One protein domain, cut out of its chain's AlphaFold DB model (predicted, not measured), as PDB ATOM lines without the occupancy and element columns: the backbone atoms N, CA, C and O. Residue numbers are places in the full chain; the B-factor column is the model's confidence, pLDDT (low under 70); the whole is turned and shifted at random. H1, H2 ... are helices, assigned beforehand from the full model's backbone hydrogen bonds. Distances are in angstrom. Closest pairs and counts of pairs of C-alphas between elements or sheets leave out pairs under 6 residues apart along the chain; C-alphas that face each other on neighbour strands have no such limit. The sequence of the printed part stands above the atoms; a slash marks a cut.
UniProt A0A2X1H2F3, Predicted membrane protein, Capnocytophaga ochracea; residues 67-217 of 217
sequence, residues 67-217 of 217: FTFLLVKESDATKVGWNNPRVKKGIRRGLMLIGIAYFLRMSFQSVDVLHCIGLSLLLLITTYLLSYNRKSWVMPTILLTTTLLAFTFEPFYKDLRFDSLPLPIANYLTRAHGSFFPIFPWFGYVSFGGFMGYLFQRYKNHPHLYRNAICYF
ATOM      1  N   PHE A  67     -40.718  16.246 -26.264       90.94
ATOM      2  CA  PHE A  67     -40.386  14.926 -25.771       90.94
ATOM      3  C   PHE A  67     -39.524  15.022 -24.513       90.94
ATOM      4  O   PHE A  67     -39.889  14.453 -23.486       90.94
ATOM      5  N   THR A  68     -38.450  15.810 -24.558       91.38
ATOM      6  CA  THR A  68     -37.532  15.972 -23.425       91.38
ATOM      7  C   THR A  68     -38.186  16.703 -22.257       91.38
ATOM      8  O   THR A  68     -38.076  16.255 -21.119       91.38
ATOM      9  N   PHE A  69     -38.948  17.766 -22.529       88.69
ATOM     10  CA  PHE A  69     -39.721  18.486 -21.518       88.69
ATOM     11  C   PHE A  69     -40.642  17.536 -20.744       88.69
ATOM     12  O   PHE A  69     -40.637  17.517 -19.516       88.69
ATOM     13  N   LEU A  70     -41.406  16.692 -21.447       86.88
ATOM     14  CA  LEU A  70     -42.310  15.724 -20.821       86.88
ATOM     15  C   LEU A  70     -41.578  14.560 -20.147       86.88
ATOM     16  O   LEU A  70     -42.106  14.006 -19.185       86.88
ATOM     17  N   LEU A  71     -40.408  14.174 -20.655       87.00
ATOM     18  CA  LEU A  71     -39.581  13.108 -20.095       87.00
ATOM     19  C   LEU A  71     -38.997  13.513 -18.735       87.00
ATOM     20  O   LEU A  71     -39.022  12.716 -17.802       87.00
ATOM     21  N   VAL A  72     -38.533  14.761 -18.627       84.31
ATOM     22  CA  VAL A  72     -37.901  15.347 -17.431       84.31
ATOM     23  C   VAL A  72     -38.936  15.915 -16.452       84.31
ATOM     24  O   VAL A  72     -38.633  16.134 -15.284       84.31
ATOM     25  N   LYS A  73     -40.179  16.139 -16.899       78.88
ATOM     26  CA  LYS A  73     -41.272  16.644 -16.055       78.88
ATOM     27  C   LYS A  73     -41.623  15.725 -14.885       78.88
ATOM     28  O   LYS A  73     -42.155  16.214 -13.892       78.88
ATOM     29  N   GLU A  74     -41.385  14.424 -15.014       67.31
ATOM     30  CA  GLU A  74     -41.681  13.468 -13.950       67.31
ATOM     31  C   GLU A  74     -40.681  13.656 -12.796       67.31
ATOM     32  O   GLU A  74     -39.526  13.246 -12.881       67.31
ATOM     33  N   SER A  75     -41.132  14.333 -11.739       52.88
ATOM     34  CA  SER A  75     -40.352  14.697 -10.549       52.88
ATOM     35  C   SER A  75     -40.426  13.664  -9.418       52.88
ATOM     36  O   SER A  75     -39.783  13.845  -8.387       52.88
ATOM     37  N   ASP A  76     -41.202  12.591  -9.590       52.28
ATOM     38  CA  ASP A  76     -41.282  11.500  -8.619       52.28
ATOM     39  C   ASP A  76     -40.006  10.650  -8.673       52.28
ATOM     40  O   ASP A  76     -39.761   9.947  -9.656       52.28
ATOM     41  N   ALA A  77     -39.228  10.649  -7.585       54.50
ATOM     42  CA  ALA A  77     -37.999   9.857  -7.440       54.50
ATOM     43  C   ALA A  77     -38.211   8.345  -7.680       54.50
ATOM     44  O   ALA A  77     -37.294   7.643  -8.100       54.50
ATOM     45  N   THR A  78     -39.432   7.843  -7.479       55.53
ATOM     46  CA  THR A  78     -39.815   6.436  -7.687       55.53
ATOM     47  C   THR A  78     -40.057   6.069  -9.159       55.53
ATOM     48  O   THR A  78     -40.093   4.885  -9.499       55.53
ATOM     49  N   LYS A  79     -40.191   7.059 -10.054       63.09
ATOM     50  CA  LYS A  79     -40.507   6.889 -11.488       63.09
ATOM     51  C   LYS A  79     -39.407   7.417 -12.413       63.09
ATOM     52  O   LYS A  79     -39.679   7.770 -13.560       63.09
ATOM     53  N   VAL A  80     -38.164   7.472 -11.941       73.62
ATOM     54  CA  VAL A  80     -37.009   7.927 -12.730       73.62
ATOM     55  C   VAL A  80     -36.352   6.743 -13.457       73.62
ATOM     56  O   VAL A  80     -36.427   5.595 -13.016       73.62
ATOM     57  N   GLY A  81     -35.729   7.003 -14.609       80.31
ATOM     58  CA  GLY A  81     -35.019   5.984 -15.386       80.31
ATOM     59  C   GLY A  81     -35.973   5.016 -16.089       80.31
ATOM     60  O   GLY A  81     -36.932   5.438 -16.735       80.31
ATOM     61  N   TRP A  82     -35.730   3.709 -15.963       82.75
ATOM     62  CA  TRP A  82     -36.531   2.655 -16.610       82.75
ATOM     63  C   TRP A  82     -37.975   2.552 -16.104       82.75
ATOM     64  O   TRP A  82     -38.857   2.076 -16.828       82.75
ATOM     65  N   ASN A  83     -38.229   3.034 -14.887       81.38
ATOM     66  CA  ASN A  83     -39.567   3.075 -14.300       81.38
ATOM     67  C   ASN A  83     -40.411   4.234 -14.842       81.38
ATOM     68  O   ASN A  83     -41.623   4.260 -14.625       81.38
ATOM     69  N   ASN A  84     -39.809   5.161 -15.593       83.00
ATOM     70  CA  ASN A  84     -40.541   6.249 -16.212       83.00
ATOM     71  C   ASN A  84     -41.468   5.696 -17.316       83.00
ATOM     72  O   ASN A  84     -40.990   5.175 -18.333       83.00
ATOM     73  N   PRO A  85     -42.803   5.845 -17.203       84.00
ATOM     74  CA  PRO A  85     -43.734   5.350 -18.218       84.00
ATOM     75  C   PRO A  85     -43.516   6.006 -19.590       84.00
ATOM     76  O   PRO A  85     -43.933   5.462 -20.615       84.00
ATOM     77  N   ARG A  86     -42.867   7.178 -19.638       84.19
ATOM     78  CA  ARG A  86     -42.536   7.893 -20.876       84.19
ATOM     79  C   ARG A  86     -41.394   7.244 -21.646       84.19
ATOM     80  O   ARG A  86     -41.450   7.282 -22.870       84.19
ATOM     81  N   VAL A  87     -40.444   6.592 -20.975       88.50
ATOM     82  CA  VAL A  87     -39.366   5.833 -21.632       88.50
ATOM     83  C   VAL A  87     -39.966   4.680 -22.429       88.50
ATOM     84  O   VAL A  87     -39.780   4.608 -23.640       88.50
ATOM     85  N   LYS A  88     -40.801   3.845 -21.797       88.81
ATOM     86  CA  LYS A  88     -41.467   2.716 -22.474       88.81
ATOM     87  C   LYS A  88     -42.370   3.178 -23.623       88.81
ATOM     88  O   LYS A  88     -42.333   2.604 -24.710       88.81
ATOM     89  N   LYS A  89     -43.152   4.248 -23.415       88.19
ATOM     90  CA  LYS A  89     -43.990   4.847 -24.473       88.19
ATOM     91  C   LYS A  89     -43.152   5.414 -25.622       88.19
ATOM     92  O   LYS A  89     -43.538   5.257 -26.775       88.19
ATOM     93  N   GLY A  90     -42.030   6.057 -25.307       89.38
ATOM     94  CA  GLY A  90     -41.095   6.614 -26.277       89.38
ATOM     95  C   GLY A  90     -40.427   5.531 -27.119       89.38
ATOM     96  O   GLY A  90     -40.470   5.631 -28.338       89.38
ATOM     97  N   ILE A  91     -39.918   4.462 -26.494       92.75
ATOM     98  CA  ILE A  91     -39.310   3.316 -27.190       92.75
ATOM     99  C   ILE A  91     -40.331   2.652 -28.113       92.75
ATOM    100  O   ILE A  91     -40.069   2.492 -29.302       92.75
ATOM    101  N   ARG A  92     -41.528   2.334 -27.596       92.56
ATOM    102  CA  ARG A  92     -42.604   1.737 -28.403       92.56
ATOM    103  C   ARG A  92     -42.945   2.610 -29.605       92.56
ATOM    104  O   ARG A  92     -43.114   2.089 -30.700       92.56
ATOM    105  N   ARG A  93     -43.038   3.930 -29.413       90.81
ATOM    106  CA  ARG A  93     -43.326   4.869 -30.499       90.81
ATOM    107  C   ARG A  93     -42.172   4.959 -31.497       90.81
ATOM    108  O   ARG A  93     -42.436   4.900 -32.685       90.81
ATOM    109  N   GLY A  94     -40.925   5.074 -31.042       91.50
ATOM    110  CA  GLY A  94     -39.748   5.137 -31.913       91.50
ATOM    111  C   GLY A  94     -39.633   3.902 -32.807       91.50
ATOM    112  O   GLY A  94     -39.535   4.035 -34.024       91.50
ATOM    113  N   LEU A  95     -39.767   2.710 -32.219       93.06
ATOM    114  CA  LEU A  95     -39.772   1.444 -32.959       93.06
ATOM    115  C   LEU A  95     -40.977   1.319 -33.898       93.06
ATOM    116  O   LEU A  95     -40.817   0.895 -35.036       93.06
ATOM    117  N   MET A  96     -42.172   1.730 -33.457       92.94
ATOM    118  CA  MET A  96     -43.369   1.744 -34.304       92.94
ATOM    119  C   MET A  96     -43.192   2.650 -35.526       92.94
ATOM    120  O   MET A  96     -43.583   2.262 -36.619       92.94
ATOM    121  N   LEU A  97     -42.596   3.836 -35.365       91.56
ATOM    122  CA  LEU A  97     -42.353   4.761 -36.475       91.56
ATOM    123  C   LEU A  97     -41.363   4.165 -37.478       91.56
ATOM    124  O   LEU A  97     -41.634   4.199 -38.671       91.56
ATOM    125  N   ILE A  98     -40.275   3.552 -37.003       89.31
ATOM    126  CA  ILE A  98     -39.319   2.841 -37.863       89.31
ATOM    127  C   ILE A  98     -40.011   1.684 -38.603       89.31
ATOM    128  O   ILE A  98     -39.858   1.554 -39.813       89.31
ATOM    129  N   GLY A  99     -40.827   0.883 -37.911       88.38
ATOM    130  CA  GLY A  99     -41.573  -0.220 -38.523       88.38
ATOM    131  C   GLY A  99     -42.574   0.243 -39.587       88.38
ATOM    132  O   GLY A  99     -42.615  -0.319 -40.677       88.38
ATOM    133  N   ILE A 100     -43.337   1.306 -39.308       89.31
ATOM    134  CA  ILE A 100     -44.256   1.917 -40.282       89.31
ATOM    135  C   ILE A 100     -43.483   2.474 -41.479       89.31
ATOM    136  O   ILE A 100     -43.962   2.384 -42.604       89.31
ATOM    137  N   ALA A 101     -42.295   3.033 -41.257       87.69
ATOM    138  CA  ALA A 101     -41.490   3.607 -42.322       87.69
ATOM    139  C   ALA A 101     -41.017   2.538 -43.319       87.69
ATOM    140  O   ALA A 101     -41.175   2.720 -44.526       87.69
ATOM    141  N   TYR A 102     -40.537   1.394 -42.823       86.19
ATOM    142  CA  TYR A 102     -40.212   0.249 -43.676       86.19
ATOM    143  C   TYR A 102     -41.447  -0.328 -44.374       86.19
ATOM    144  O   TYR A 102     -41.382  -0.651 -45.559       86.19
ATOM    145  N   PHE A 103     -42.580  -0.412 -43.670       87.00
ATOM    146  CA  PHE A 103     -43.826  -0.922 -44.240       87.00
ATOM    147  C   PHE A 103     -44.347  -0.048 -45.389       87.00
ATOM    148  O   PHE A 103     -44.685  -0.565 -46.447       87.00
ATOM    149  N   LEU A 104     -44.382   1.276 -45.213       84.50
ATOM    150  CA  LEU A 104     -44.888   2.203 -46.232       84.50
ATOM    151  C   LEU A 104     -44.008   2.246 -47.482       84.50
ATOM    152  O   LEU A 104     -44.524   2.431 -48.579       84.50
ATOM    153  N   ARG A 105     -42.688   2.105 -47.326       75.88
ATOM    154  CA  ARG A 105     -41.757   2.242 -48.449       75.88
ATOM    155  C   ARG A 105     -41.550   0.950 -49.233       75.88
ATOM    156  O   ARG A 105     -41.056   1.017 -50.354       75.88
ATOM    157  N   MET A 106     -41.888  -0.205 -48.650       75.75
ATOM    158  CA  MET A 106     -41.671  -1.536 -49.240       75.75
ATOM    159  C   MET A 106     -40.219  -1.779 -49.709       75.75
ATOM    160  O   MET A 106     -39.955  -2.659 -50.523       75.75
ATOM    161  N   SER A 107     -39.262  -0.999 -49.195       70.44
ATOM    162  CA  SER A 107     -37.840  -1.059 -49.531       70.44
ATOM    163  C   SER A 107     -37.000  -0.690 -48.312       70.44
ATOM    164  O   SER A 107     -37.302   0.262 -47.592       70.44
ATOM    165  N   PHE A 108     -35.917  -1.438 -48.101       69.56
ATOM    166  CA  PHE A 108     -34.951  -1.217 -47.020       69.56
ATOM    167  C   PHE A 108     -33.822  -0.248 -47.407       69.56
ATOM    168  O   PHE A 108     -32.909  -0.002 -46.620       69.56
ATOM    169  N   GLN A 109     -33.848   0.286 -48.630       65.19
ATOM    170  CA  GLN A 109     -32.734   1.045 -49.206       65.19
ATOM    171  C   GLN A 109     -32.884   2.560 -49.076       65.19
ATOM    172  O   GLN A 109     -32.080   3.304 -49.632       65.19
ATOM    173  N   SER A 110     -33.896   3.061 -48.375       67.31
ATOM    174  CA  SER A 110     -34.088   4.503 -48.295       67.31
ATOM    175  C   SER A 110     -34.698   4.930 -46.970       67.31
ATOM    176  O   SER A 110     -35.768   4.476 -46.568       67.31
ATOM    177  N   VAL A 111     -33.989   5.831 -46.295       77.69
ATOM    178  CA  VAL A 111     -34.372   6.390 -44.999       77.69
ATOM    179  C   VAL A 111     -35.174   7.675 -45.227       77.69
ATOM    180  O   VAL A 111     -34.790   8.525 -46.034       77.69
ATOM    181  N   ASP A 112     -36.286   7.795 -44.502       82.88
ATOM    182  CA  ASP A 112     -37.237   8.917 -44.543       82.88
ATOM    183  C   ASP A 112     -37.262   9.671 -43.217       82.88
ATOM    184  O   ASP A 112     -36.763   9.185 -42.199       82.88
ATOM    185  N   VAL A 113     -37.972  10.805 -43.200       85.00
ATOM    186  CA  VAL A 113     -38.330  11.545 -41.977       85.00
ATOM    187  C   VAL A 113     -38.793  10.620 -40.855       85.00
ATOM    188  O   VAL A 113     -38.399  10.828 -39.710       85.00
ATOM    189  N   LEU A 114     -39.591   9.590 -41.161       88.19
ATOM    190  CA  LEU A 114     -40.174   8.705 -40.151       88.19
ATOM    191  C   LEU A 114     -39.126   7.810 -39.462       88.19
ATOM    192  O   LEU A 114     -39.167   7.625 -38.243       88.19
ATOM    193  N   HIS A 115     -38.142   7.331 -40.223       89.56
ATOM    194  CA  HIS A 115     -36.980   6.620 -39.694       89.56
ATOM    195  C   HIS A 115     -36.116   7.555 -38.839       89.56
ATOM    196  O   HIS A 115     -35.748   7.205 -37.715       89.56
ATOM    197  N   CYS A 116     -35.842   8.761 -39.347       90.25
ATOM    198  CA  CYS A 116     -35.017   9.756 -38.671       90.25
ATOM    199  C   CYS A 116     -35.627  10.201 -37.333       90.25
ATOM    200  O   CYS A 116     -34.952  10.171 -36.302       90.25
ATOM    201  N   ILE A 117     -36.918  10.553 -37.300       91.31
ATOM    202  CA  ILE A 117     -37.594  10.947 -36.053       91.31
ATOM    203  C   ILE A 117     -37.713   9.767 -35.084       91.31
ATOM    204  O   ILE A 117     -37.529   9.945 -33.879       91.31
ATOM    205  N   GLY A 118     -37.979   8.559 -35.592       92.06
ATOM    206  CA  GLY A 118     -38.054   7.344 -34.787       92.06
ATOM    207  C   GLY A 118     -36.735   7.059 -34.076       92.06
ATOM    208  O   GLY A 118     -36.722   6.871 -32.857       92.06
ATOM    209  N   LEU A 119     -35.620   7.116 -34.806       92.69
ATOM    210  CA  LEU A 119     -34.295   6.923 -34.229       92.69
ATOM    211  C   LEU A 119     -33.893   8.074 -33.302       92.69
ATOM    212  O   LEU A 119     -33.366   7.830 -32.222       92.69
ATOM    213  N   SER A 120     -34.197   9.318 -33.669       93.81
ATOM    214  CA  SER A 120     -33.896  10.482 -32.832       93.81
ATOM    215  C   SER A 120     -34.584  10.405 -31.464       93.81
ATOM    216  O   SER A 120     -33.983  10.745 -30.447       93.81
ATOM    217  N   LEU A 121     -35.822   9.898 -31.406       92.75
ATOM    218  CA  LEU A 121     -36.509   9.622 -30.139       92.75
ATOM    219  C   LEU A 121     -35.776   8.562 -29.312       92.75
ATOM    220  O   LEU A 121     -35.629   8.736 -28.103       92.75
ATOM    221  N   LEU A 122     -35.304   7.484 -29.944       94.50
ATOM    222  CA  LEU A 122     -34.518   6.455 -29.261       94.50
ATOM    223  C   LEU A 122     -33.206   7.035 -28.719       94.50
ATOM    224  O   LEU A 122     -32.886   6.803 -27.559       94.50
ATOM    225  N   LEU A 123     -32.499   7.860 -29.494       94.25
ATOM    226  CA  LEU A 123     -31.268   8.528 -29.063       94.25
ATOM    227  C   LEU A 123     -31.499   9.502 -27.898       94.25
ATOM    228  O   LEU A 123     -30.701   9.522 -26.958       94.25
ATOM    229  N   LEU A 124     -32.599  10.264 -27.889       93.38
ATOM    230  CA  LEU A 124     -32.969  11.100 -26.737       93.38
ATOM    231  C   LEU A 124     -33.233  10.260 -25.479       93.38
ATOM    232  O   LEU A 124     -32.800  10.632 -24.387       93.38
ATOM    233  N   ILE A 125     -33.915   9.120 -25.617       92.81
ATOM    234  CA  ILE A 125     -34.168   8.194 -24.503       92.81
ATOM    235  C   ILE A 125     -32.858   7.602 -23.995       92.81
ATOM    236  O   ILE A 125     -32.634   7.593 -22.788       92.81
ATOM    237  N   THR A 126     -31.983   7.152 -24.891       93.12
ATOM    238  CA  THR A 126     -30.646   6.665 -24.542       93.12
ATOM    239  C   THR A 126     -29.865   7.739 -23.794       93.12
ATOM    240  O   THR A 126     -29.320   7.470 -22.729       93.12
ATOM    241  N   THR A 127     -29.892   8.981 -24.279       91.94
ATOM    242  CA  THR A 127     -29.229  10.115 -23.623       91.94
ATOM    243  C   THR A 127     -29.765  10.324 -22.207       91.94
ATOM    244  O   THR A 127     -28.979  10.448 -21.269       91.94
ATOM    245  N   TYR A 128     -31.088  10.287 -22.019       91.44
ATOM    246  CA  TYR A 128     -31.722  10.347 -20.699       91.44
ATOM    247  C   TYR A 128     -31.313   9.171 -19.799       91.44
ATOM    248  O   TYR A 128     -30.929   9.383 -18.652       91.44
ATOM    249  N   LEU A 129     -31.327   7.936 -20.306       89.75
ATOM    250  CA  LEU A 129     -30.941   6.741 -19.547       89.75
ATOM    251  C   LEU A 129     -29.441   6.696 -19.206       89.75
ATOM    252  O   LEU A 129     -29.057   6.081 -18.218       89.75
ATOM    253  N   LEU A 130     -28.581   7.374 -19.961       89.75
ATOM    254  CA  LEU A 130     -27.167   7.530 -19.604       89.75
ATOM    255  C   LEU A 130     -26.954   8.589 -18.513       89.75
ATOM    256  O   LEU A 130     -25.992   8.515 -17.746       89.75
ATOM    257  N   SER A 131     -27.848   9.576 -18.429       87.94
ATOM    258  CA  SER A 131     -27.680  10.755 -17.574       87.94
ATOM    259  C   SER A 131     -28.599  10.801 -16.345       87.94
ATOM    260  O   SER A 131     -28.312  11.578 -15.436       87.94
ATOM    261  N   TYR A 132     -29.630   9.951 -16.236       83.69
ATOM    262  CA  TYR A 132     -30.600   9.997 -15.122       83.69
ATOM    263  C   TYR A 132     -29.986   9.724 -13.742       83.69
ATOM    264  O   TYR A 132     -30.392  10.345 -12.767       83.69
ATOM    265  N   ASN A 133     -28.994   8.830 -13.662       82.56
ATOM    266  CA  ASN A 133     -28.259   8.517 -12.428       82.56
ATOM    267  C   ASN A 133     -27.062   9.453 -12.185       82.56
ATOM    268  O   ASN A 133     -26.267   9.241 -11.269       82.56
ATOM    269  N   ARG A 134     -26.869  10.455 -13.044       84.94
ATOM    270  CA  ARG A 134     -25.736  11.380 -12.989       84.94
ATOM    271  C   ARG A 134     -26.198  12.758 -12.515       84.94
ATOM    272  O   ARG A 134     -27.371  13.002 -12.244       84.94
ATOM    273  N   LYS A 135     -25.248  13.690 -12.397       85.88
ATOM    274  CA  LYS A 135     -25.548  15.079 -12.035       85.88
ATOM    275  C   LYS A 135     -26.481  15.706 -13.072       85.88
ATOM    276  O   LYS A 135     -26.355  15.461 -14.268       85.88
ATOM    277  N   SER A 136     -27.351  16.603 -12.619       82.25
ATOM    278  CA  SER A 136     -28.358  17.247 -13.472       82.25
ATOM    279  C   SER A 136     -27.793  18.062 -14.653       82.25
ATOM    280  O   SER A 136     -28.496  18.298 -15.624       82.25
ATOM    281  N   TRP A 137     -26.512  18.438 -14.631       85.06
ATOM    282  CA  TRP A 137     -25.841  19.088 -15.764       85.06
ATOM    283  C   TRP A 137     -25.386  18.122 -16.873       85.06
ATOM    284  O   TRP A 137     -25.062  18.570 -17.969       85.06
ATOM    285  N   VAL A 138     -25.376  16.807 -16.642       89.62
ATOM    286  CA  VAL A 138     -24.854  15.826 -17.612       89.62
ATOM    287  C   VAL A 138     -25.761  15.693 -18.836       89.62
ATOM    288  O   VAL A 138     -25.284  15.679 -19.962       89.62
ATOM    289  N   MET A 139     -27.080  15.654 -18.646       90.50
ATOM    290  CA  MET A 139     -28.018  15.578 -19.770       90.50
ATOM    291  C   MET A 139     -27.935  16.798 -20.711       90.50
ATOM    292  O   MET A 139     -27.731  16.595 -21.909       90.50
ATOM    293  N   PRO A 140     -28.057  18.056 -20.228       91.81
ATOM    294  CA  PRO A 140     -27.985  19.218 -21.110       91.81
ATOM    295  C   PRO A 140     -26.606  19.384 -21.756       91.81
ATOM    296  O   PRO A 140     -26.546  19.803 -22.906       91.81
ATOM    297  N   THR A 141     -25.515  19.015 -21.074       91.81
ATOM    298  CA  THR A 141     -24.172  19.052 -21.682       91.81
ATOM    299  C   THR A 141     -24.047  18.051 -22.824       91.81
ATOM    300  O   THR A 141     -23.644  18.454 -23.905       91.81
ATOM    301  N   ILE A 142     -24.489  16.797 -22.660       93.62
ATOM    302  CA  ILE A 142     -24.480  15.810 -23.757       93.62
ATOM    303  C   ILE A 142     -25.308  16.306 -24.949       93.62
ATOM    304  O   ILE A 142     -24.844  16.236 -26.087       93.62
ATOM    305  N   LEU A 143     -26.515  16.828 -24.711       93.88
ATOM    306  CA  LEU A 143     -27.396  17.320 -25.777       93.88
ATOM    307  C   LEU A 143     -26.796  18.524 -26.516       93.88
ATOM    308  O   LEU A 143     -26.829  18.568 -27.748       93.88
ATOM    309  N   LEU A 144     -26.214  19.476 -25.786       94.75
ATOM    310  CA  LEU A 144     -25.575  20.651 -26.373       94.75
ATOM    311  C   LEU A 144     -24.305  20.273 -27.142       94.75
ATOM    312  O   LEU A 144     -24.154  20.676 -28.290       94.75
ATOM    313  N   THR A 145     -23.432  19.449 -26.557       93.81
ATOM    314  CA  THR A 145     -22.228  18.953 -27.233       93.81
ATOM    315  C   THR A 145     -22.599  18.192 -28.498       93.81
ATOM    316  O   THR A 145     -22.029  18.461 -29.546       93.81
ATOM    317  N   THR A 146     -23.604  17.313 -28.450       92.81
ATOM    318  CA  THR A 146     -24.055  16.582 -29.644       92.81
ATOM    319  C   THR A 146     -24.580  17.517 -30.729       92.81
ATOM    320  O   THR A 146     -24.279  17.318 -31.900       92.81
ATOM    321  N   THR A 147     -25.308  18.568 -30.347       93.81
ATOM    322  CA  THR A 147     -25.788  19.603 -31.278       93.81
ATOM    323  C   THR A 147     -24.625  20.325 -31.953       93.81
ATOM    324  O   THR A 147     -24.585  20.431 -33.177       93.81
ATOM    325  N   LEU A 148     -23.661  20.801 -31.160       93.75
ATOM    326  CA  LEU A 148     -22.497  21.520 -31.669       93.75
ATOM    327  C   LEU A 148     -21.671  20.625 -32.590       93.75
ATOM    328  O   LEU A 148     -21.330  21.051 -33.687       93.75
ATOM    329  N   LEU A 149     -21.407  19.379 -32.191       92.19
ATOM    330  CA  LEU A 149     -20.686  18.416 -33.019       92.19
ATOM    331  C   LEU A 149     -21.442  18.116 -34.321       92.19
ATOM    332  O   LEU A 149     -20.841  18.128 -35.389       92.19
ATOM    333  N   ALA A 150     -22.761  17.909 -34.258       89.88
ATOM    334  CA  ALA A 150     -23.565  17.625 -35.443       89.88
ATOM    335  C   ALA A 150     -23.471  18.749 -36.485       89.88
ATOM    336  O   ALA A 150     -23.310  18.453 -37.664       89.88
ATOM    337  N   PHE A 151     -23.527  20.020 -36.085       91.88
ATOM    338  CA  PHE A 151     -23.477  21.131 -37.044       91.88
ATOM    339  C   PHE A 151     -22.052  21.529 -37.446       91.88
ATOM    340  O   PHE A 151     -21.798  21.790 -38.615       91.88
ATOM    341  N   THR A 152     -21.096  21.527 -36.513       89.44
ATOM    342  CA  THR A 152     -19.702  21.905 -36.822       89.44
ATOM    343  C   THR A 152     -19.011  20.901 -37.736       89.44
ATOM    344  O   THR A 152     -18.247  21.302 -38.612       89.44
ATOM    345  N   PHE A 153     -19.297  19.607 -37.576       87.31
ATOM    346  CA  PHE A 153     -18.694  18.563 -38.401       87.31
ATOM    347  C   PHE A 153     -19.471  18.264 -39.689       87.31
ATOM    348  O   PHE A 153     -19.039  17.399 -40.450       87.31
ATOM    349  N   GLU A 154     -20.565  18.983 -39.980       85.56
ATOM    350  CA  GLU A 154     -21.356  18.792 -41.208       85.56
ATOM    351  C   GLU A 154     -20.511  18.760 -42.487       85.56
ATOM    352  O   GLU A 154     -20.673  17.820 -43.272       85.56
ATOM    353  N   PRO A 155     -19.550  19.683 -42.696       83.69
ATOM    354  CA  PRO A 155     -18.728  19.666 -43.901       83.69
ATOM    355  C   PRO A 155     -17.890  18.393 -44.064       83.69
ATOM    356  O   PRO A 155     -17.558  18.045 -45.191       83.69
ATOM    357  N   PHE A 156     -17.560  17.701 -42.969       82.00
ATOM    358  CA  PHE A 156     -16.707  16.512 -42.987       82.00
ATOM    359  C   PHE A 156     -17.486  15.230 -43.261       82.00
ATOM    360  O   PHE A 156     -16.989  14.358 -43.967       82.00
ATOM    361  N   TYR A 157     -18.694  15.087 -42.704       81.12
ATOM    362  CA  TYR A 157     -19.464  13.852 -42.870       81.12
ATOM    363  C   TYR A 157     -20.430  13.873 -44.057       81.12
ATOM    364  O   TYR A 157     -20.866  12.806 -44.485       81.12
ATOM    365  N   LYS A 158     -20.761  15.046 -44.618       77.19
ATOM    366  CA  LYS A 158     -21.729  15.163 -45.726       77.19
ATOM    367  C   LYS A 158     -21.349  14.359 -46.979       77.19
ATOM    368  O   LYS A 158     -22.255  13.915 -47.681       77.19
ATOM    369  N   ASP A 159     -20.049  14.177 -47.223       77.50
ATOM    370  CA  ASP A 159     -19.500  13.532 -48.424       77.50
ATOM    371  C   ASP A 159     -19.043  12.082 -48.158       77.50
ATOM    372  O   ASP A 159     -18.590  11.387 -49.069       77.50
ATOM    373  N   LEU A 160     -19.176  11.588 -46.919       79.19
ATOM    374  CA  LEU A 160     -18.825  10.210 -46.572       79.19
ATOM    375  C   LEU A 160     -19.858   9.242 -47.151       79.19
ATOM    376  O   LEU A 160     -21.058   9.380 -46.914       79.19
ATOM    377  N   ARG A 161     -19.394   8.237 -47.898       72.62
ATOM    378  CA  ARG A 161     -20.255   7.269 -48.605       72.62
ATOM    379  C   ARG A 161     -20.447   5.950 -47.858       72.62
ATOM    380  O   ARG A 161     -21.436   5.275 -48.087       72.62
ATOM    381  N   PHE A 162     -19.558   5.626 -46.916       76.12
ATOM    382  CA  PHE A 162     -19.642   4.420 -46.082       76.12
ATOM    383  C   PHE A 162     -19.863   3.117 -46.884       76.12
ATOM    384  O   PHE A 162     -20.605   2.241 -46.445       76.12
ATOM    385  N   ASP A 163     -19.178   2.964 -48.025       73.12
ATOM    386  CA  ASP A 163     -19.365   1.837 -48.960       73.12
ATOM    387  C   ASP A 163     -19.051   0.452 -48.343       73.12
ATOM    388  O   ASP A 163     -19.440  -0.583 -48.879       73.12
ATOM    389  N   SER A 164     -18.366   0.414 -47.195       78.81
ATOM    390  CA  SER A 164     -18.046  -0.804 -46.443       78.81
ATOM    391  C   SER A 164     -19.168  -1.296 -45.516       78.81
ATOM    392  O   SER A 164     -19.050  -2.380 -44.945       78.81
ATOM    393  N   LEU A 165     -20.228  -0.509 -45.300       78.62
ATOM    394  CA  LEU A 165     -21.363  -0.884 -44.449       78.62
ATOM    395  C   LEU A 165     -22.510  -1.489 -45.276       78.62
ATOM    396  O   LEU A 165     -22.728  -1.084 -46.417       78.62
ATOM    397  N   PRO A 166     -23.311  -2.410 -44.702       80.81
ATOM    398  CA  PRO A 166     -24.538  -2.869 -45.343       80.81
ATOM    399  C   PRO A 166     -25.436  -1.681 -45.700       80.81
ATOM    400  O   PRO A 166     -25.684  -0.823 -44.846       80.81
ATOM    401  N   LEU A 167     -25.969  -1.664 -46.928       76.00
ATOM    402  CA  LEU A 167     -26.784  -0.561 -47.461       76.00
ATOM    403  C   LEU A 167     -27.834  -0.019 -46.471       76.00
ATOM    404  O   LEU A 167     -27.888   1.195 -46.281       76.00
ATOM    405  N   PRO A 168     -28.633  -0.866 -45.782       73.31
ATOM    406  CA  PRO A 168     -29.644  -0.384 -44.844       73.31
ATOM    407  C   PRO A 168     -29.073   0.473 -43.712       73.31
ATOM    408  O   PRO A 168     -29.740   1.396 -43.267       73.31
ATOM    409  N   ILE A 169     -27.844   0.197 -43.265       76.56
ATOM    410  CA  ILE A 169     -27.159   0.944 -42.201       76.56
ATOM    411  C   ILE A 169     -26.477   2.183 -42.785       76.56
ATOM    412  O   ILE A 169     -26.584   3.267 -42.209       76.56
ATOM    413  N   ALA A 170     -25.826   2.048 -43.944       79.00
ATOM    414  CA  ALA A 170     -25.185   3.166 -44.638       79.00
ATOM    415  C   ALA A 170     -26.186   4.303 -44.918       79.00
ATOM    416  O   ALA A 170     -25.884   5.470 -44.682       79.00
ATOM    417  N   ASN A 171     -27.425   3.968 -45.290       81.19
ATOM    418  CA  ASN A 171     -28.490   4.935 -45.587       81.19
ATOM    419  C   ASN A 171     -28.933   5.804 -44.406       81.19
ATOM    420  O   ASN A 171     -29.543   6.850 -44.616       81.19
ATOM    421  N   TYR A 172     -28.641   5.401 -43.169       79.44
ATOM    422  CA  TYR A 172     -28.861   6.260 -42.007       79.44
ATOM    423  C   TYR A 172     -27.749   7.297 -41.823       79.44
ATOM    424  O   TYR A 172     -27.951   8.272 -41.104       79.44
ATOM    425  N   LEU A 173     -26.579   7.096 -42.429       78.81
ATOM    426  CA  LEU A 173     -25.388   7.919 -42.218       78.81
ATOM    427  C   LEU A 173     -25.036   8.781 -43.431       78.81
ATOM    428  O   LEU A 173     -24.432   9.836 -43.253       78.81
ATOM    429  N   THR A 174     -25.420   8.371 -44.641       74.88
ATOM    430  CA  THR A 174     -25.085   9.086 -45.876       74.88
ATOM    431  C   THR A 174     -26.293   9.392 -46.755       74.88
ATOM    432  O   THR A 174     -27.286   8.665 -46.776       74.88
ATOM    433  N   ARG A 175     -26.165  10.468 -47.542       71.19
ATOM    434  CA  ARG A 175     -27.076  10.810 -48.645       71.19
ATOM    435  C   ARG A 175     -26.727  10.089 -49.951       71.19
ATOM    436  O   ARG A 175     -27.520  10.120 -50.888       71.19
ATOM    437  N   ALA A 176     -25.567   9.428 -50.020       64.69
ATOM    438  CA  ALA A 176     -24.978   8.919 -51.261       64.69
ATOM    439  C   ALA A 176     -25.844   7.900 -52.023       64.69
ATOM    440  O   ALA A 176     -25.705   7.771 -53.235       64.69
ATOM    441  N   HIS A 177     -26.753   7.202 -51.339       64.69
ATOM    442  CA  HIS A 177     -27.602   6.166 -51.936       64.69
ATOM    443  C   HIS A 177     -29.084   6.582 -52.044       64.69
ATOM    444  O   HIS A 177     -29.965   5.732 -52.130       64.69
ATOM    445  N   GLY A 178     -29.378   7.890 -52.025       63.28
ATOM    446  CA  GLY A 178     -30.728   8.418 -52.268       63.28
ATOM    447  C   GLY A 178     -31.596   8.621 -51.020       63.28
ATOM    448  O   GLY A 178     -32.807   8.818 -51.144       63.28
ATOM    449  N   SER A 179     -31.015   8.599 -49.812       69.00
ATOM    450  CA  SER A 179     -31.725   9.050 -48.608       69.00
ATOM    451  C   SER A 179     -31.643  10.568 -48.444       69.00
ATOM    452  O   SER A 179     -30.561  11.153 -48.422       69.00
ATOM    453  N   PHE A 180     -32.801  11.200 -48.252       69.81
ATOM    454  CA  PHE A 180     -32.909  12.631 -47.955       69.81
ATOM    455  C   PHE A 180     -32.730  12.950 -46.459       69.81
ATOM    456  O   PHE A 180     -32.471  14.100 -46.103       69.81
ATOM    457  N   PHE A 181     -32.847  11.950 -45.574       76.69
ATOM    458  CA  PHE A 181     -32.893  12.148 -44.121       76.69
ATOM    459  C   PHE A 181     -31.903  11.258 -43.343       76.69
ATOM    460  O   PHE A 181     -32.336  10.446 -42.521       76.69
ATOM    461  N   PRO A 182     -30.579  11.424 -43.544       83.75
ATOM    462  CA  PRO A 182     -29.571  10.794 -42.688       83.75
ATOM    463  C   PRO A 182     -29.639  11.344 -41.255       83.75
ATOM    464  O   PRO A 182     -29.974  12.497 -41.035       83.75
ATOM    465  N   ILE A 183     -29.270  10.562 -40.247       84.81
ATOM    466  CA  ILE A 183     -29.368  10.958 -38.830       84.81
ATOM    467  C   ILE A 183     -28.650  12.281 -38.558       84.81
ATOM    468  O   ILE A 183     -29.149  13.095 -37.790       84.81
ATOM    469  N   PHE A 184     -27.499  12.515 -39.184       84.56
ATOM    470  CA  PHE A 184     -26.773  13.777 -39.095       84.56
ATOM    471  C   PHE A 184     -26.958  14.566 -40.399       84.56
ATOM    472  O   PHE A 184     -26.792  13.979 -41.468       84.56
ATOM    473  N   PRO A 185     -27.319  15.865 -40.347       87.81
ATOM    474  CA  PRO A 185     -27.410  16.747 -39.172       87.81
ATOM    475  C   PRO A 185     -28.743  16.692 -38.401       87.81
ATOM    476  O   PRO A 185     -28.875  17.360 -37.378       87.81
ATOM    477  N   TRP A 186     -29.749  15.938 -38.861       90.00
ATOM    478  CA  TRP A 186     -31.133  16.050 -38.368       90.00
ATOM    479  C   TRP A 186     -31.305  15.823 -36.859       90.00
ATOM    480  O   TRP A 186     -32.075  16.528 -36.201       90.00
ATOM    481  N   PHE A 187     -30.541  14.900 -36.278       92.88
ATOM    482  CA  PHE A 187     -30.505  14.665 -34.840       92.88
ATOM    483  C   PHE A 187     -29.971  15.873 -34.068       92.88
ATOM    484  O   PHE A 187     -30.430  16.100 -32.955       92.88
ATOM    485  N   GLY A 188     -29.098  16.692 -34.662       93.12
ATOM    486  CA  GLY A 188     -28.623  17.953 -34.086       93.12
ATOM    487  C   GLY A 188     -29.767  18.918 -33.761       93.12
ATOM    488  O   GLY A 188     -29.810  19.496 -32.676       93.12
ATOM    489  N   TYR A 189     -30.766  19.027 -34.643       94.25
ATOM    490  CA  TYR A 189     -31.975  19.815 -34.367       94.25
ATOM    491  C   TYR A 189     -32.793  19.207 -33.222       94.25
ATOM    492  O   TYR A 189     -33.242  19.916 -32.320       94.25
ATOM    493  N   VAL A 190     -32.950  17.881 -33.209       95.88
ATOM    494  CA  VAL A 190     -33.670  17.176 -32.138       95.88
ATOM    495  C   VAL A 190     -32.960  17.326 -30.788       95.88
ATOM    496  O   VAL A 190     -33.628  17.555 -29.776       95.88
ATOM    497  N   SER A 191     -31.630  17.230 -30.750       95.56
ATOM    498  CA  SER A 191     -30.827  17.399 -29.540       95.56
ATOM    499  C   SER A 191     -30.852  18.840 -29.046       95.56
ATOM    500  O   SER A 191     -30.995  19.047 -27.842       95.56
ATOM    501  N   PHE A 192     -30.820  19.826 -29.948       95.75
ATOM    502  CA  PHE A 192     -30.974  21.238 -29.596       95.75
ATOM    503  C   PHE A 192     -32.342  21.507 -28.966       95.75
ATOM    504  O   PHE A 192     -32.450  22.081 -27.881       95.75
ATOM    505  N   GLY A 193     -33.396  21.002 -29.607       93.81
ATOM    506  CA  GLY A 193     -34.747  21.030 -29.070       93.81
ATOM    507  C   GLY A 193     -34.821  20.382 -27.694       93.81
ATOM    508  O   GLY A 193     -35.361  20.968 -26.757       93.81
ATOM    509  N   GLY A 194     -34.230  19.196 -27.542       93.62
ATOM    510  CA  GLY A 194     -34.170  18.479 -26.272       93.62
ATOM    511  C   GLY A 194     -33.449  19.259 -25.173       93.62
ATOM    512  O   GLY A 194     -33.947  19.325 -24.050       93.62
ATOM    513  N   PHE A 195     -32.326  19.904 -25.495       94.81
ATOM    514  CA  PHE A 195     -31.597  20.786 -24.585       94.81
ATOM    515  C   PHE A 195     -32.487  21.936 -24.098       94.81
ATOM    516  O   PHE A 195     -32.642  22.130 -22.891       94.81
ATOM    517  N   MET A 196     -33.153  22.630 -25.023       91.38
ATOM    518  CA  MET A 196     -34.089  23.705 -24.689       91.38
ATOM    519  C   MET A 196     -35.249  23.195 -23.826       91.38
ATOM    520  O   MET A 196     -35.575  23.809 -22.814       91.38
ATOM    521  N   GLY A 197     -35.823  22.035 -24.160       89.69
ATOM    522  CA  GLY A 197     -36.894  21.401 -23.387       89.69
ATOM    523  C   GLY A 197     -36.468  21.017 -21.967       89.69
ATOM    524  O   GLY A 197     -37.243  21.189 -21.023       89.69
ATOM    525  N   TYR A 198     -35.226  20.552 -21.793       90.44
ATOM    526  CA  TYR A 198     -34.630  20.272 -20.485       90.44
ATOM    527  C   TYR A 198     -34.516  21.545 -19.639       90.44
ATOM    528  O   TYR A 198     -34.967  21.568 -18.491       90.44
ATOM    529  N   LEU A 199     -33.953  22.621 -20.205       88.38
ATOM    530  CA  LEU A 199     -33.813  23.905 -19.512       88.38
ATOM    531  C   LEU A 199     -35.175  24.485 -19.127       88.38
ATOM    532  O   LEU A 199     -35.374  24.883 -17.981       88.38
ATOM    533  N   PHE A 200     -36.136  24.466 -20.049       86.69
ATOM    534  CA  PHE A 200     -37.478  24.992 -19.805       86.69
ATOM    535  C   PHE A 200     -38.185  24.272 -18.657       86.69
ATOM    536  O   PHE A 200     -38.855  24.896 -17.834       86.69
ATOM    537  N   GLN A 201     -38.017  22.951 -18.576       85.06
ATOM    538  CA  GLN A 201     -38.574  22.161 -17.486       85.06
ATOM    539  C   GLN A 201     -37.848  22.430 -16.161       85.06
ATOM    540  O   GLN A 201     -38.503  22.543 -15.125       85.06
ATOM    541  N   ARG A 202     -36.517  22.577 -16.185       82.94
ATOM    542  CA  ARG A 202     -35.701  22.868 -14.997       82.94
ATOM    543  C   ARG A 202     -36.034  24.226 -14.382       82.94
ATOM    544  O   ARG A 202     -36.195  24.322 -13.171       82.94
ATOM    545  N   TYR A 203     -36.149  25.262 -15.208       80.94
ATOM    546  CA  TYR A 203     -36.372  26.637 -14.756       80.94
ATOM    547  C   TYR A 203     -37.856  27.030 -14.703       80.94
ATOM    548  O   TYR A 203     -38.182  28.198 -14.502       80.94
ATOM    549  N   LYS A 204     -38.776  26.063 -14.816       76.38
ATOM    550  CA  LYS A 204     -40.229  26.292 -14.856       76.38
ATOM    551  C   LYS A 204     -40.771  27.126 -13.685       76.38
ATOM    552  O   LYS A 204     -41.740  27.857 -13.869       76.38
ATOM    553  N   ASN A 205     -40.167  27.004 -12.502       69.44
ATOM    554  CA  ASN A 205     -40.616  27.681 -11.281       69.44
ATOM    555  C   ASN A 205     -40.050  29.103 -11.121       69.44
ATOM    556  O   ASN A 205     -40.398  29.778 -10.156       69.44
ATOM    557  N   HIS A 206     -39.189  29.573 -12.031       69.25
ATOM    558  CA  HIS A 206     -38.690  30.942 -11.957       69.25
ATOM    559  C   HIS A 206     -39.784  31.941 -12.358       69.25
ATOM    560  O   HIS A 206     -40.360  31.817 -13.450       69.25
ATOM    561  N   PRO A 207     -40.062  32.956 -11.516       49.88
ATOM    562  CA  PRO A 207     -40.988  34.013 -11.878       49.88
ATOM    563  C   PRO A 207     -40.415  34.726 -13.110       49.88
ATOM    564  O   PRO A 207     -39.261  35.141 -13.107       49.88
ATOM    565  N   HIS A 208     -41.213  34.823 -14.178       60.62
ATOM    566  CA  HIS A 208     -40.881  35.443 -15.477       60.62
ATOM    567  C   HIS A 208     -40.161  34.594 -16.537       60.62
ATOM    568  O   HIS A 208     -39.812  35.154 -17.575       60.62
ATOM    569  N   LEU A 209     -40.035  33.269 -16.385       63.03
ATOM    570  CA  LEU A 209     -39.449  32.417 -17.439       63.03
ATOM    571  C   LEU A 209     -40.096  32.651 -18.820       63.03
ATOM    572  O   LEU A 209     -39.394  32.882 -19.795       63.03
ATOM    573  N   TYR A 210     -41.432  32.641 -18.897       60.22
ATOM    574  CA  TYR A 210     -42.163  32.815 -20.161       60.22
ATOM    575  C   TYR A 210     -42.005  34.220 -20.751       60.22
ATOM    576  O   TYR A 210     -41.854  34.351 -21.959       60.22
ATOM    577  N   ARG A 211     -42.000  35.262 -19.907       54.97
ATOM    578  CA  ARG A 211     -41.813  36.654 -20.352       54.97
ATOM    579  C   ARG A 211     -40.402  36.860 -20.895       54.97
ATOM    580  O   ARG A 211     -40.235  37.388 -21.983       54.97
ATOM    581  N   ASN A 212     -39.397  36.388 -20.164       56.41
ATOM    582  CA  ASN A 212     -38.003  36.559 -20.549       56.41
ATOM    583  C   ASN A 212     -37.658  35.689 -21.770       56.41
ATOM    584  O   ASN A 212     -36.974  36.160 -22.666       56.41
ATOM    585  N   ALA A 213     -38.188  34.467 -21.875       58.19
ATOM    586  CA  ALA A 213     -37.971  33.620 -23.049       58.19
ATOM    587  C   ALA A 213     -38.547  34.209 -24.351       58.19
ATOM    588  O   ALA A 213     -38.030  33.893 -25.415       58.19
ATOM    589  N   ILE A 214     -39.590  35.044 -24.270       55.94
ATOM    590  CA  ILE A 214     -40.179  35.740 -25.427       55.94
ATOM    591  C   ILE A 214     -39.436  37.050 -25.735       55.94
ATOM    592  O   ILE A 214     -39.354  37.423 -26.892       55.94
ATOM    593  N   CYS A 215     -38.896  37.752 -24.730       41.59
ATOM    594  CA  CYS A 215     -38.186  39.023 -24.941       41.59
ATOM    595  C   CYS A 215     -36.705  38.873 -25.334       41.59
ATOM    596  O   CYS A 215     -36.117  39.840 -25.804       41.59
ATOM    597  N   TYR A 216     -36.089  37.712 -25.085       41.44
ATOM    598  CA  TYR A 216     -34.685  37.435 -25.432       41.44
ATOM    599  C   TYR A 216     -34.510  36.658 -26.753       41.44
ATOM    600  O   TYR A 216     -33.374  36.339 -27.106       41.44
ATOM    601  N   PHE A 217     -35.602  36.354 -27.462       42.34
ATOM    602  CA  PHE A 217     -35.619  35.827 -28.833       42.34
ATOM    603  C   PHE A 217     -36.199  36.880 -29.774       42.34
ATOM    604  O   PHE A 217     -35.718  36.944 -30.924       42.34
TER     605      PHE A 217
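This is residues 67 to 217 of the 217 residues of the protein "Predicted membrane protein" of Capnocytophaga ochracea (UniProt A0A2X1H2F3). Three long helices, H3, H4 and H7, touch one another and make the core of a helical slab; the longest helix, H2, packs on the side of H3 away from H4 and H7. Short H1 fits between H2 and H7 near one end of the body, short H5 and H6 lie with loops toward the other end, and H8 lies off from the other helices. The printed part has 151 residues with eight named helices, H1 to H8 in order, and no named strand: all helix. It is compact, with a radius of gyration of the C-alphas of 17.2 A, but elongated, spanning 51 by 33 by 27 A.

H2, residues 85 to 105, touches H3, residues 113 to 131, in a hairpin, opposite ways at a shallow tilt of 25 degrees; the closest C-alphas, of Gly 94 and Gly 118, are 4.0 A apart. With its residues 116 to 124 alone, H3 touches H7, residues 183 to 202, the same way at a steep tilt of 49 degrees, closest at the C-alphas of Ser 120 and Phe 187, 5.7 A. H3 and H7 are the hubs, touching three helices each. H4, residues 138 to 152, touches H7 opposite ways at a shallow tilt of 34 degrees, only just short of steep; the closest C-alphas, of Thr 147 and Gly 188, are 4.3 A apart. H3 and H4 form a hairpin at a steep tilt of 41 degrees, closest at the C-alphas of Ser 131 and Met 139, 5.3 A. H1, residues 67 to 72, touches H7, with the C-alphas of Phe 69 and Gly 197 closest at 4.5 A. H1 and H2, a hairpin, only just touch, with 3 pairs of C-alphas within 8 A, the closest being Leu 71 and Arg 86 at 6.0 A. The packing is part aligned, part crossed: 3 of 6 touching pairs are at a shallow tilt. H2 is apart from H4 and H7. In H1, H2, H3, H4 and H7 the O i to N i+4 pairs are within hydrogen-bond range, save that H7 has 14 of 16.

H2 is 30.5 A long from first to last C-alpha, H7 27.4 A, H3 26.6 A and H4 20.8 A. H1, 8.7 A, begins at C-alpha 67 (-40.386, 14.926, -25.771). H5, residues 154 to 157, is 5.5 A, and H6, residues 167 to 170, 4.9 A; both are too short for an O i to N i+4 pair. H8, residues 209 to 215, is 10.1 A with each such pair within range, and ends at C-alpha 215 (-38.186, 39.023, -24.941).

The C-alphas of Ser 164 and Pro 207 are farthest apart, 54.2 A. The printed part has no cut and ends at the chain's last residue. H1 to H2 and H6 to H7 are long links. Mean pLDDT of the printed part is 81.7; residues 74 to 79, 108 to 110, 176 to 180 and 205 to 217 are under 70.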